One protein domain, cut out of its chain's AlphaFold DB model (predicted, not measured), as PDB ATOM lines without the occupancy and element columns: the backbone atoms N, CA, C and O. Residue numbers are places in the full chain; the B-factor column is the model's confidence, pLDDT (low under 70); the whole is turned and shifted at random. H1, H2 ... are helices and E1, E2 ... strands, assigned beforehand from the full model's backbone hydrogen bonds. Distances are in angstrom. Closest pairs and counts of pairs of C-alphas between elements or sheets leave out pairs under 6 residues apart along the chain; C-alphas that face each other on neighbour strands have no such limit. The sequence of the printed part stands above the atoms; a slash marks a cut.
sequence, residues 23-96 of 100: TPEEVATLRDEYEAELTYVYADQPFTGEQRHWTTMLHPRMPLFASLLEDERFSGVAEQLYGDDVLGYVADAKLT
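AT A GLANCE: This is residues 23 to 96 of the 100 residues of an uncharacterized protein of Dehalococcoidia bacterium (UniProt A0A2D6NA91). A long helix, H1, has a small ribbon of two antiparallel strands, E1 and E2, over residues 33 to 41 and short H2 beside residues 26 to 33; H3 lies away from H1 and H2, toward one end of the elongated whole. The 74 printed residues hold, in order, H1, E1, H2, H3 and E2, class mixed. The whole is loose, radius of gyration of the C-alphas 14.3 A, spanning 42 by 26 by 20 A.

IN THESE COORDINATES: H1, residues 24 to 41, begins at C-alpha 24 (40.455, -38.554, 40.458) and measures 25.8 A. E1 is residues 53 to 56, H2 63 to 67, H3 75 to 82. E2, residues 92 to 95, ends at C-alpha 95 (45.433, -22.529, 54.004).

HOW THE PARTS SIT: E1 and E2 are antiparallel at 169 degrees; N 55 and O 93, 3.1 A, are within hydrogen-bond range. The closest C-alphas of H1 and E2, Tyr 34 and Ala 93, are 6.5 A apart. H1 touches H2 with residues 26 to 33 alone, closest C-alphas Leu 30 and Leu 64, 6.6 A. H3 is apart from H1, H2 and E1. In H1, H2 and H3 every O i to N i+4 pair is within range.

THE WHOLE: The farthest C-alphas, Asp 44 and Gly 83, are 43.2 A apart. The printed part has no cut; H1 to E1 is a long link. No printed residue is under 70 in pLDDT.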
ATOM      1  N   THR A  23      35.958 -39.039  42.387       97.94
ATOM      2  CA  THR A  23      36.838 -39.565  41.341       97.94
ATOM      3  C   THR A  23      38.148 -38.765  41.278       97.94
ATOM      4  O   THR A  23      38.215 -37.636  41.775       97.94
ATOM      5  N   PRO A  24      39.218 -39.306  40.668       98.00
ATOM      6  CA  PRO A  24      40.455 -38.554  40.458       98.00
ATOM      7  C   PRO A  24      40.250 -37.220  39.721       98.00
ATOM      8  O   PRO A  24      40.916 -36.237  40.038       98.00
ATOM      9  N   GLU A  25      39.316 -37.173  38.773       98.44
ATOM     10  CA  GLU A  25      38.973 -35.983  37.989       98.44
ATOM     11  C   GLU A  25      38.239 -34.934  38.835       98.44
ATOM     12  O   GLU A  25      38.550 -33.745  38.751       98.44
ATOM     13  N   GLU A  26      37.310 -35.361  39.694       98.06
ATOM     14  CA  GLU A  26      36.657 -34.469  40.658       98.06
ATOM     15  C   GLU A  26      37.675 -33.898  41.646       98.06
ATOM     16  O   GLU A  26      37.665 -32.702  41.917       98.06
ATOM     17  N   VAL A  27      38.608 -34.719  42.139       98.19
ATOM     18  CA  VAL A  27      39.687 -34.252  43.025       98.19
ATOM     19  C   VAL A  27      40.577 -33.223  42.326       98.19
ATOM     20  O   VAL A  27      40.971 -32.241  42.955       98.19
ATOM     21  N   ALA A  28      40.902 -33.429  41.047       98.31
ATOM     22  CA  ALA A  28      41.653 -32.455  40.260       98.31
ATOM     23  C   ALA A  28      40.870 -31.141  40.101       98.31
ATOM     24  O   ALA A  28      41.409 -30.078  40.389       98.31
ATOM     25  N   THR A  29      39.583 -31.221  39.762       98.25
ATOM     26  CA  THR A  29      38.712 -30.047  39.601       98.25
ATOM     27  C   THR A  29      38.567 -29.262  40.906       98.25
ATOM     28  O   THR A  29      38.754 -28.049  40.918       98.25
ATOM     29  N   LEU A  30      38.315 -29.946  42.029       97.38
ATOM     30  CA  LEU A  30      38.264 -29.322  43.355       97.38
ATOM     31  C   LEU A  30      39.587 -28.632  43.694       97.38
ATOM     32  O   LEU A  30      39.592 -27.541  44.254       97.38
ATOM     33  N   ARG A  31      40.729 -29.238  43.354       96.94
ATOM     34  CA  ARG A  31      42.031 -28.598  43.570       96.94
ATOM     35  C   ARG A  31      42.174 -27.322  42.745       96.94
ATOM     36  O   ARG A  31      42.595 -26.311  43.293       96.94
ATOM     37  N   ASP A  32      41.814 -27.362  41.469       97.62
ATOM     38  CA  ASP A  32      41.938 -26.205  40.585       97.62
ATOM     39  C   ASP A  32      41.025 -25.053  41.041       97.62
ATOM     40  O   ASP A  32      41.465 -23.907  41.116       97.62
ATOM     41  N   GLU A  33      39.784 -25.357  41.436       97.50
ATOM     42  CA  GLU A  33      38.845 -24.384  42.012       97.50
ATOM     43  C   GLU A  33      39.362 -23.781  43.327       97.50
ATOM     44  O   GLU A  33      39.277 -22.569  43.533       97.50
ATOM     45  N   TYR A  34      39.931 -24.617  44.200       95.81
ATOM     46  CA  TYR A  34      40.545 -24.207  45.465       95.81
ATOM     47  C   TYR A  34      41.696 -23.216  45.255       95.81
ATOM     48  O   TYR A  34      41.710 -22.147  45.869       95.81
ATOM     49  N   GLU A  35      42.647 -23.550  44.380       94.31
ATOM     50  CA  GLU A  35      43.808 -22.698  44.109       94.31
ATOM     51  C   GLU A  35      43.387 -21.390  43.427       94.31
ATOM     52  O   GLU A  35      43.876 -20.313  43.783       94.31
ATOM     53  N   ALA A  36      42.446 -21.462  42.479       94.75
ATOM     54  CA  ALA A  36      41.948 -20.295  41.760       94.75
ATOM     55  C   ALA A  36      41.251 -19.299  42.694       94.75
ATOM     56  O   ALA A  36      41.547 -18.103  42.635       94.75
ATOM     57  N   GLU A  37      40.364 -19.767  43.577       95.06
ATOM     58  CA  GLU A  37      39.654 -18.861  44.478       95.06
ATOM     59  C   GLU A  37      40.571 -18.288  45.554       95.06
ATOM     60  O   GLU A  37      40.495 -17.094  45.836       95.06
ATOM     61  N   LEU A  38      41.477 -19.079  46.133       92.50
ATOM     62  CA  LEU A  38      42.430 -18.536  47.102       92.50
ATOM     63  C   LEU A  38      43.360 -17.504  46.467       92.50
ATOM     64  O   LEU A  38      43.590 -16.457  47.069       92.50
ATOM     65  N   THR A  39      43.837 -17.758  45.248       91.94
ATOM     66  CA  THR A  39      44.624 -16.778  44.488       91.94
ATOM     67  C   THR A  39      43.819 -15.511  44.218       91.94
ATOM     68  O   THR A  39      44.362 -14.414  44.294       91.94
ATOM     69  N   TYR A  40      42.522 -15.636  43.928       93.50
ATOM     70  CA  TYR A  40      41.650 -14.496  43.671       93.50
ATOM     71  C   TYR A  40      41.359 -13.673  44.936       93.50
ATOM     72  O   TYR A  40      41.535 -12.456  44.934       93.50
ATOM     73  N   VAL A  41      40.941 -14.323  46.026       93.62
ATOM     74  CA  VAL A  41      40.552 -13.666  47.286       93.62
ATOM     75  C   VAL A  41      41.757 -13.051  47.999       93.62
ATOM     76  O   VAL A  41      41.632 -11.989  48.606       93.62
ATOM     77  N   TYR A  42      42.925 -13.688  47.900       92.44
ATOM     78  CA  TYR A  42      44.164 -13.262  48.555       92.44
ATOM     79  C   TYR A  42      45.220 -12.756  47.566       92.44
ATOM     80  O   TYR A  42      46.414 -12.827  47.855       92.44
ATOM     81  N   ALA A  43      44.803 -12.225  46.412       90.56
ATOM     82  CA  ALA A  43      45.712 -11.772  45.353       90.56
ATOM     83  C   ALA A  43      46.808 -10.815  45.863       90.56
ATOM     84  O   ALA A  43      47.966 -10.915  45.459       90.56
ATOM     85  N   ASP A  44      46.451  -9.936  46.804       91.50
ATOM     86  CA  ASP A  44      47.348  -8.930  47.385       91.50
ATOM     87  C   ASP A  44      47.995  -9.373  48.710       91.50
ATOM     88  O   ASP A  44      48.712  -8.603  49.353       91.50
ATOM     89  N   GLN A  45      47.728 -10.601  49.156       89.88
ATOM     90  CA  GLN A  45      48.156 -11.126  50.451       89.88
ATOM     91  C   GLN A  45      48.726 -12.537  50.278       89.88
ATOM     92  O   GLN A  45      48.028 -13.517  50.526       89.88
ATOM     93  N   PRO A  46      49.996 -12.674  49.855       86.00
ATOM     94  CA  PRO A  46      50.639 -13.977  49.758       86.00
ATOM     95  C   PRO A  46      50.593 -14.717  51.095       86.00
ATOM     96  O   PRO A  46      50.790 -14.123  52.155       86.00
ATOM     97  N   PHE A  47      50.375 -16.030  51.047       86.75
ATOM     98  CA  PHE A  47      50.320 -16.843  52.254       86.75
ATOM     99  C   PHE A  47      51.707 -16.939  52.907       86.75
ATOM    100  O   PHE A  47      52.581 -17.667  52.438       86.75
ATOM    101  N   THR A  48      51.908 -16.204  54.001       86.69
ATOM    102  CA  THR A  48      53.161 -16.204  54.779       86.69
ATOM    103  C   THR A  48      53.205 -17.290  55.851       86.69
ATOM    104  O   THR A  48      54.250 -17.511  56.456       86.69
ATOM    105  N   GLY A  49      52.082 -17.963  56.121       85.25
ATOM    106  CA  GLY A  49      51.965 -18.903  57.235       85.25
ATOM    107  C   GLY A  49      51.861 -18.238  58.613       85.25
ATOM    108  O   GLY A  49      51.832 -18.941  59.614       85.25
ATOM    109  N   GLU A  50      51.769 -16.909  58.704       85.25
ATOM    110  CA  GLU A  50      51.521 -16.223  59.984       85.25
ATOM    111  C   GLU A  50      50.030 -16.187  60.340       85.25
ATOM    112  O   GLU A  50      49.654 -16.217  61.510       85.25
ATOM    113  N   GLN A  51      49.169 -16.141  59.320       84.12
ATOM    114  CA  GLN A  51      47.719 -16.115  59.467       84.12
ATOM    115  C   GLN A  51      47.080 -17.163  58.564       84.12
ATOM    116  O   GLN A  51      47.566 -17.450  57.472       84.12
ATOM    117  N   ARG A  52      45.969 -17.736  59.027       87.00
ATOM    118  CA  ARG A  52      45.154 -18.642  58.220       87.00
ATOM    119  C   ARG A  52      44.470 -17.854  57.105       87.00
ATOM    120  O   ARG A  52      43.832 -16.841  57.379       87.00
ATOM    121  N   HIS A  53      44.509 -18.383  55.888       92.62
ATOM    122  CA  HIS A  53      43.574 -17.969  54.845       92.62
ATOM    123  C   HIS A  53      42.319 -18.830  54.920       92.62
ATOM    124  O   HIS A  53      42.385 -20.035  55.193       92.62
ATOM    125  N   TRP A  54      41.170 -18.209  54.698       93.25
ATOM    126  CA  TRP A  54      39.870 -18.850  54.708       93.25
ATOM    127  C   TRP A  54      38.911 -18.134  53.765       93.25
ATOM    128  O   TRP A  54      38.750 -16.919  53.841       93.25
ATOM    129  N   THR A  55      38.237 -18.900  52.916       94.50
ATOM    130  CA  THR A  55      37.164 -18.379  52.073       94.50
ATOM    131  C   THR A  55      36.048 -19.404  51.924       94.50
ATOM    132  O   THR A  55      36.281 -20.615  51.984       94.50
ATOM    133  N   THR A  56      34.826 -18.916  51.734       95.88
ATOM    134  CA  THR A  56      33.680 -19.746  51.360       95.88
ATOM    135  C   THR A  56      33.765 -20.108  49.883       95.88
ATOM    136  O   THR A  56      33.974 -19.233  49.046       95.88
ATOM    137  N   MET A  57      33.500 -21.365  49.551       96.19
ATOM    138  CA  MET A  57      33.580 -21.913  48.197       96.19
ATOM    139  C   MET A  57      32.194 -22.045  47.545       96.19
ATOM    140  O   MET A  57      31.904 -23.013  46.857       96.19
ATOM    141  N   LEU A  58      31.302 -21.084  47.801       95.25
ATOM    142  CA  LEU A  58      29.907 -21.110  47.325       95.25
ATOM    143  C   LEU A  58      29.654 -20.181  46.129       95.25
ATOM    144  O   LEU A  58      28.520 -20.006  45.690       95.25
ATOM    145  N   HIS A  59      30.696 -19.533  45.608       94.88
ATOM    146  CA  HIS A  59      30.548 -18.621  44.481       94.88
ATOM    147  C   HIS A  59      30.518 -19.406  43.153       94.88
ATOM    148  O   HIS A  59      31.303 -20.340  42.994       94.88
ATOM    149  N   PRO A  60      29.755 -18.969  42.127       94.50
ATOM    150  CA  PRO A  60      29.713 -19.599  40.795       94.50
ATOM    151  C   PRO A  60      31.052 -19.768  40.049       94.50
ATOM    152  O   PRO A  60      31.078 -20.338  38.965       94.50
ATOM    153  N   ARG A  61      32.161 -19.248  40.596       94.62
ATOM    154  CA  ARG A  61      33.522 -19.450  40.067       94.62
ATOM    155  C   ARG A  61      34.052 -20.852  40.398       94.62
ATOM    156  O   ARG A  61      34.959 -21.308  39.718       94.62
ATOM    157  N   MET A  62      33.485 -21.501  41.418       96.19
ATOM    158  CA  MET A  62      33.829 -22.846  41.879       96.19
ATOM    159  C   MET A  62      32.588 -23.745  41.781       96.19
ATOM    160  O   MET A  62      31.976 -24.072  42.801       96.19
ATOM    161  N   PRO A  63      32.110 -24.045  40.561       96.69
ATOM    162  CA  PRO A  63      30.846 -24.747  40.368       96.69
ATOM    163  C   PRO A  63      30.796 -26.111  41.064       96.69
ATOM    164  O   PRO A  63      29.733 -26.470  41.569       96.69
ATOM    165  N   LEU A  64      31.907 -26.854  41.130       97.56
ATOM    166  CA  LEU A  64      31.913 -28.144  41.810       97.56
ATOM    167  C   LEU A  64      31.783 -27.958  43.324       97.56
ATOM    168  O   LEU A  64      30.865 -28.534  43.903       97.56
ATOM    169  N   PHE A  65      32.603 -27.111  43.959       97.25
ATOM    170  CA  PHE A  65      32.452 -26.814  45.392       97.25
ATOM    171  C   PHE A  65      31.065 -26.275  45.753       97.25
ATOM    172  O   PHE A  65      30.476 -26.719  46.740       97.25
ATOM    173  N   ALA A  66      30.544 -25.338  44.957       96.25
ATOM    174  CA  ALA A  66      29.261 -24.696  45.213       96.25
ATOM    175  C   ALA A  66      28.083 -25.679  45.138       96.25
ATOM    176  O   ALA A  66      27.049 -25.404  45.729       96.25
ATOM    177  N   SER A  67      28.250 -26.812  44.446       96.25
ATOM    178  CA  SER A  67      27.237 -27.869  44.340       96.25
ATOM    179  C   SER A  67      27.298 -28.928  45.449       96.25
ATOM    180  O   SER A  67      26.394 -29.755  45.559       96.25
ATOM    181  N   LEU A  68      28.360 -28.948  46.269       96.38
ATOM    182  CA  LEU A  68      28.588 -30.031  47.236       96.38
ATOM    183  C   LEU A  68      27.555 -30.074  48.363       96.38
ATOM    184  O   LEU A  68      27.365 -31.130  48.963       96.38
ATOM    185  N   LEU A  69      26.929 -28.940  48.691       94.94
ATOM    186  CA  LEU A  69      25.938 -28.874  49.764       94.94
ATOM    187  C   LEU A  69      24.643 -29.605  49.390       94.94
ATOM    188  O   LEU A  69      23.981 -30.159  50.265       94.94
ATOM    189  N   GLU A  70      24.312 -29.633  48.102       94.00
ATOM    190  CA  GLU A  70      23.130 -30.285  47.547       94.00
ATOM    191  C   GLU A  70      23.423 -31.696  47.016       94.00
ATOM    192  O   GLU A  70      22.500 -32.498  46.870       94.00
ATOM    193  N   ASP A  71      24.689 -32.030  46.751       96.06
ATOM    194  CA  ASP A  71      25.109 -33.334  46.236       96.06
ATOM    195  C   ASP A  71      24.669 -34.484  47.162       96.06
ATOM    196  O   ASP A  71      24.998 -34.510  48.351       96.06
ATOM    197  N   GLU A  72      23.960 -35.474  46.604       94.94
ATOM    198  CA  GLU A  72      23.388 -36.620  47.330       94.94
ATOM    199  C   GLU A  72      24.417 -37.431  48.135       94.94
ATOM    200  O   GLU A  72      24.068 -38.122  49.102       94.94
ATOM    201  N   ARG A  73      25.703 -37.365  47.765       95.50
ATOM    202  CA  ARG A  73      26.801 -37.976  48.527       95.50
ATOM    203  C   ARG A  73      26.955 -37.354  49.915       95.50
ATOM    204  O   ARG A  73      27.433 -38.041  50.820       95.50
ATOM    205  N   PHE A  74      26.540 -36.099  50.084       94.94
ATOM    206  CA  PHE A  74      26.559 -35.346  51.334       94.94
ATOM    207  C   PHE A  74      25.153 -35.145  51.897       94.94
ATOM    208  O   PHE A  74      24.898 -35.593  53.015       94.94
ATOM    209  N   SER A  75      24.247 -34.533  51.129       95.44
ATOM    210  CA  SER A  75      22.878 -34.212  51.558       95.44
ATOM    211  C   SER A  75      22.122 -35.474  51.970       95.44
ATOM    212  O   SER A  75      21.692 -35.578  53.114       95.44
ATOM    213  N   GLY A  76      22.124 -36.510  51.129       95.25
ATOM    214  CA  GLY A  76      21.473 -37.782  51.449       95.25
ATOM    215  C   GLY A  76      22.078 -38.484  52.673       95.25
ATOM    216  O   GLY A  76      21.374 -39.125  53.450       95.25
ATOM    217  N   VAL A  77      23.392 -38.369  52.897       95.94
ATOM    218  CA  VAL A  77      24.013 -38.907  54.122       95.94
ATOM    219  C   VAL A  77      23.580 -38.110  55.354       95.94
ATOM    220  O   VAL A  77      23.312 -38.713  56.393       95.94
ATOM    221  N   ALA A  78      23.493 -36.784  55.254       95.50
ATOM    222  CA  ALA A  78      23.014 -35.935  56.337       95.50
ATOM    223  C   ALA A  78      21.540 -36.218  56.662       95.50
ATOM    224  O   ALA A  78      21.219 -36.430  57.831       95.50
ATOM    225  N   GLU A  79      20.682 -36.325  55.647       96.38
ATOM    226  CA  GLU A  79      19.264 -36.675  55.789       96.38
ATOM    227  C   GLU A  79      19.095 -38.017  56.508       96.38
ATOM    228  O   GLU A  79      18.362 -38.134  57.488       96.38
ATOM    229  N   GLN A  80      19.865 -39.031  56.107       96.12
ATOM    230  CA  GLN A  80      19.830 -40.342  56.754       96.12
ATOM    231  C   GLN A  80      20.238 -40.295  58.240       96.12
ATOM    232  O   GLN A  80      19.787 -41.122  59.036       96.12
ATOM    233  N   LEU A  81      21.133 -39.378  58.617       95.31
ATOM    234  CA  LEU A  81      21.642 -39.262  59.984       95.31
ATOM    235  C   LEU A  81      20.749 -38.410  60.889       95.31
ATOM    236  O   LEU A  81      20.655 -38.716  62.081       95.31
ATOM    237  N   TYR A  82      20.123 -37.367  60.346       94.50
ATOM    238  CA  TYR A  82      19.482 -36.315  61.137       94.50
ATOM    239  C   TYR A  82      18.003 -36.079  60.802       94.50
ATOM    240  O   TYR A  82      17.318 -35.467  61.615       94.50
ATOM    241  N   GLY A  83      17.497 -36.624  59.693       95.44
ATOM    242  CA  GLY A  83      16.146 -36.386  59.184       95.44
ATOM    243  C   GLY A  83      16.122 -35.453  57.972       95.44
ATOM    244  O   GLY A  83      17.134 -34.868  57.597       95.44
ATOM    245  N   ASP A  84      14.950 -35.320  57.358       93.31
ATOM    246  CA  ASP A  84      14.779 -34.646  56.062       93.31
ATOM    247  C   ASP A  84      14.856 -33.101  56.137       93.31
ATOM    248  O   ASP A  84      14.729 -32.421  55.123       93.31
ATOM    249  N   ASP A  85      15.032 -32.517  57.326       94.38
ATOM    250  CA  ASP A  85      15.075 -31.066  57.569       94.38
ATOM    251  C   ASP A  85      16.503 -30.496  57.674       94.38
ATOM    252  O   ASP A  85      16.720 -29.397  58.193       94.38
ATOM    253  N   VAL A  86      17.492 -31.225  57.154       94.62
ATOM    254  CA  VAL A  86      18.887 -30.778  57.096       94.62
ATOM    255  C   VAL A  86      19.100 -29.673  56.061       94.62
ATOM    256  O   VAL A  86      18.514 -29.666  54.982       94.62
ATOM    257  N   LEU A  87      20.002 -28.742  56.378       93.69
ATOM    258  CA  LEU A  87      20.411 -27.671  55.473       93.69
ATOM    259  C   LEU A  87      21.933 -27.624  55.362       93.69
ATOM    260  O   LEU A  87      22.647 -27.626  56.370       93.69
ATOM    261  N   GLY A  88      22.425 -27.535  54.127       92.44
ATOM    262  CA  GLY A  88      23.821 -27.221  53.860       92.44
ATOM    263  C   GLY A  88      24.160 -25.826  54.385       92.44
ATOM    264  O   GLY A  88      23.434 -24.867  54.133       92.44
ATOM    265  N   TYR A  89      25.255 -25.712  55.138       93.56
ATOM    266  CA  TYR A  89      25.653 -24.443  55.751       93.56
ATOM    267  C   TYR A  89      26.811 -23.774  55.009       93.56
ATOM    268  O   TYR A  89      26.715 -22.614  54.619       93.56
ATOM    269  N   VAL A  90      27.919 -24.493  54.816       95.19
ATOM    270  CA  VAL A  90      29.115 -23.942  54.177       95.19
ATOM    271  C   VAL A  90      29.975 -25.047  53.576       95.19
ATOM    272  O   VAL A  90      30.149 -26.104  54.181       95.19
ATOM    273  N   ALA A  91      30.540 -24.771  52.404       95.00
ATOM    274  CA  ALA A  91      31.730 -25.436  51.895       95.00
ATOM    275  C   ALA A  91      32.853 -24.394  51.885       95.00
ATOM    276  O   ALA A  91      32.663 -23.295  51.361       95.00
ATOM    277  N   ASP A  92      33.991 -24.686  52.510       95.00
ATOM    278  CA  ASP A  92      35.072 -23.719  52.692       95.00
ATOM    279  C   ASP A  92      36.457 -24.276  52.357       95.00
ATOM    280  O   ASP A  92      36.743 -25.465  52.493       95.00
ATOM    281  N   ALA A  93      37.333 -23.365  51.946       92.31
ATOM    282  CA  ALA A  93      38.742 -23.606  51.683       92.31
ATOM    283  C   ALA A  93      39.596 -22.910  52.744       92.31
ATOM    284  O   ALA A  93      39.275 -21.812  53.208       92.31
ATOM    285  N   LYS A  94      40.712 -23.538  53.131       90.81
ATOM    286  CA  LYS A  94      41.663 -22.956  54.083       90.81
ATOM    287  C   LYS A  94      43.112 -23.324  53.785       90.81
ATOM    288  O   LYS A  94      43.428 -24.505  53.680       90.81
ATOM    289  N   LEU A  95      43.994 -22.324  53.814       86.75
ATOM    290  CA  LEU A  95      45.433 -22.529  54.004       86.75
ATOM    291  C   LEU A  95      45.744 -22.286  55.473       86.75
ATOM    292  O   LEU A  95      45.523 -21.194  55.999       86.75
ATOM    293  N   THR A  96      46.224 -23.326  56.143       81.12
ATOM    294  CA  THR A  96      46.575 -23.266  57.564       81.12
ATOM    295  C   THR A  96      48.092 -23.377  57.690       81.12
ATOM    296  O   THR A  96      48.680 -24.187  56.971       81.12
TER     297      THR A  96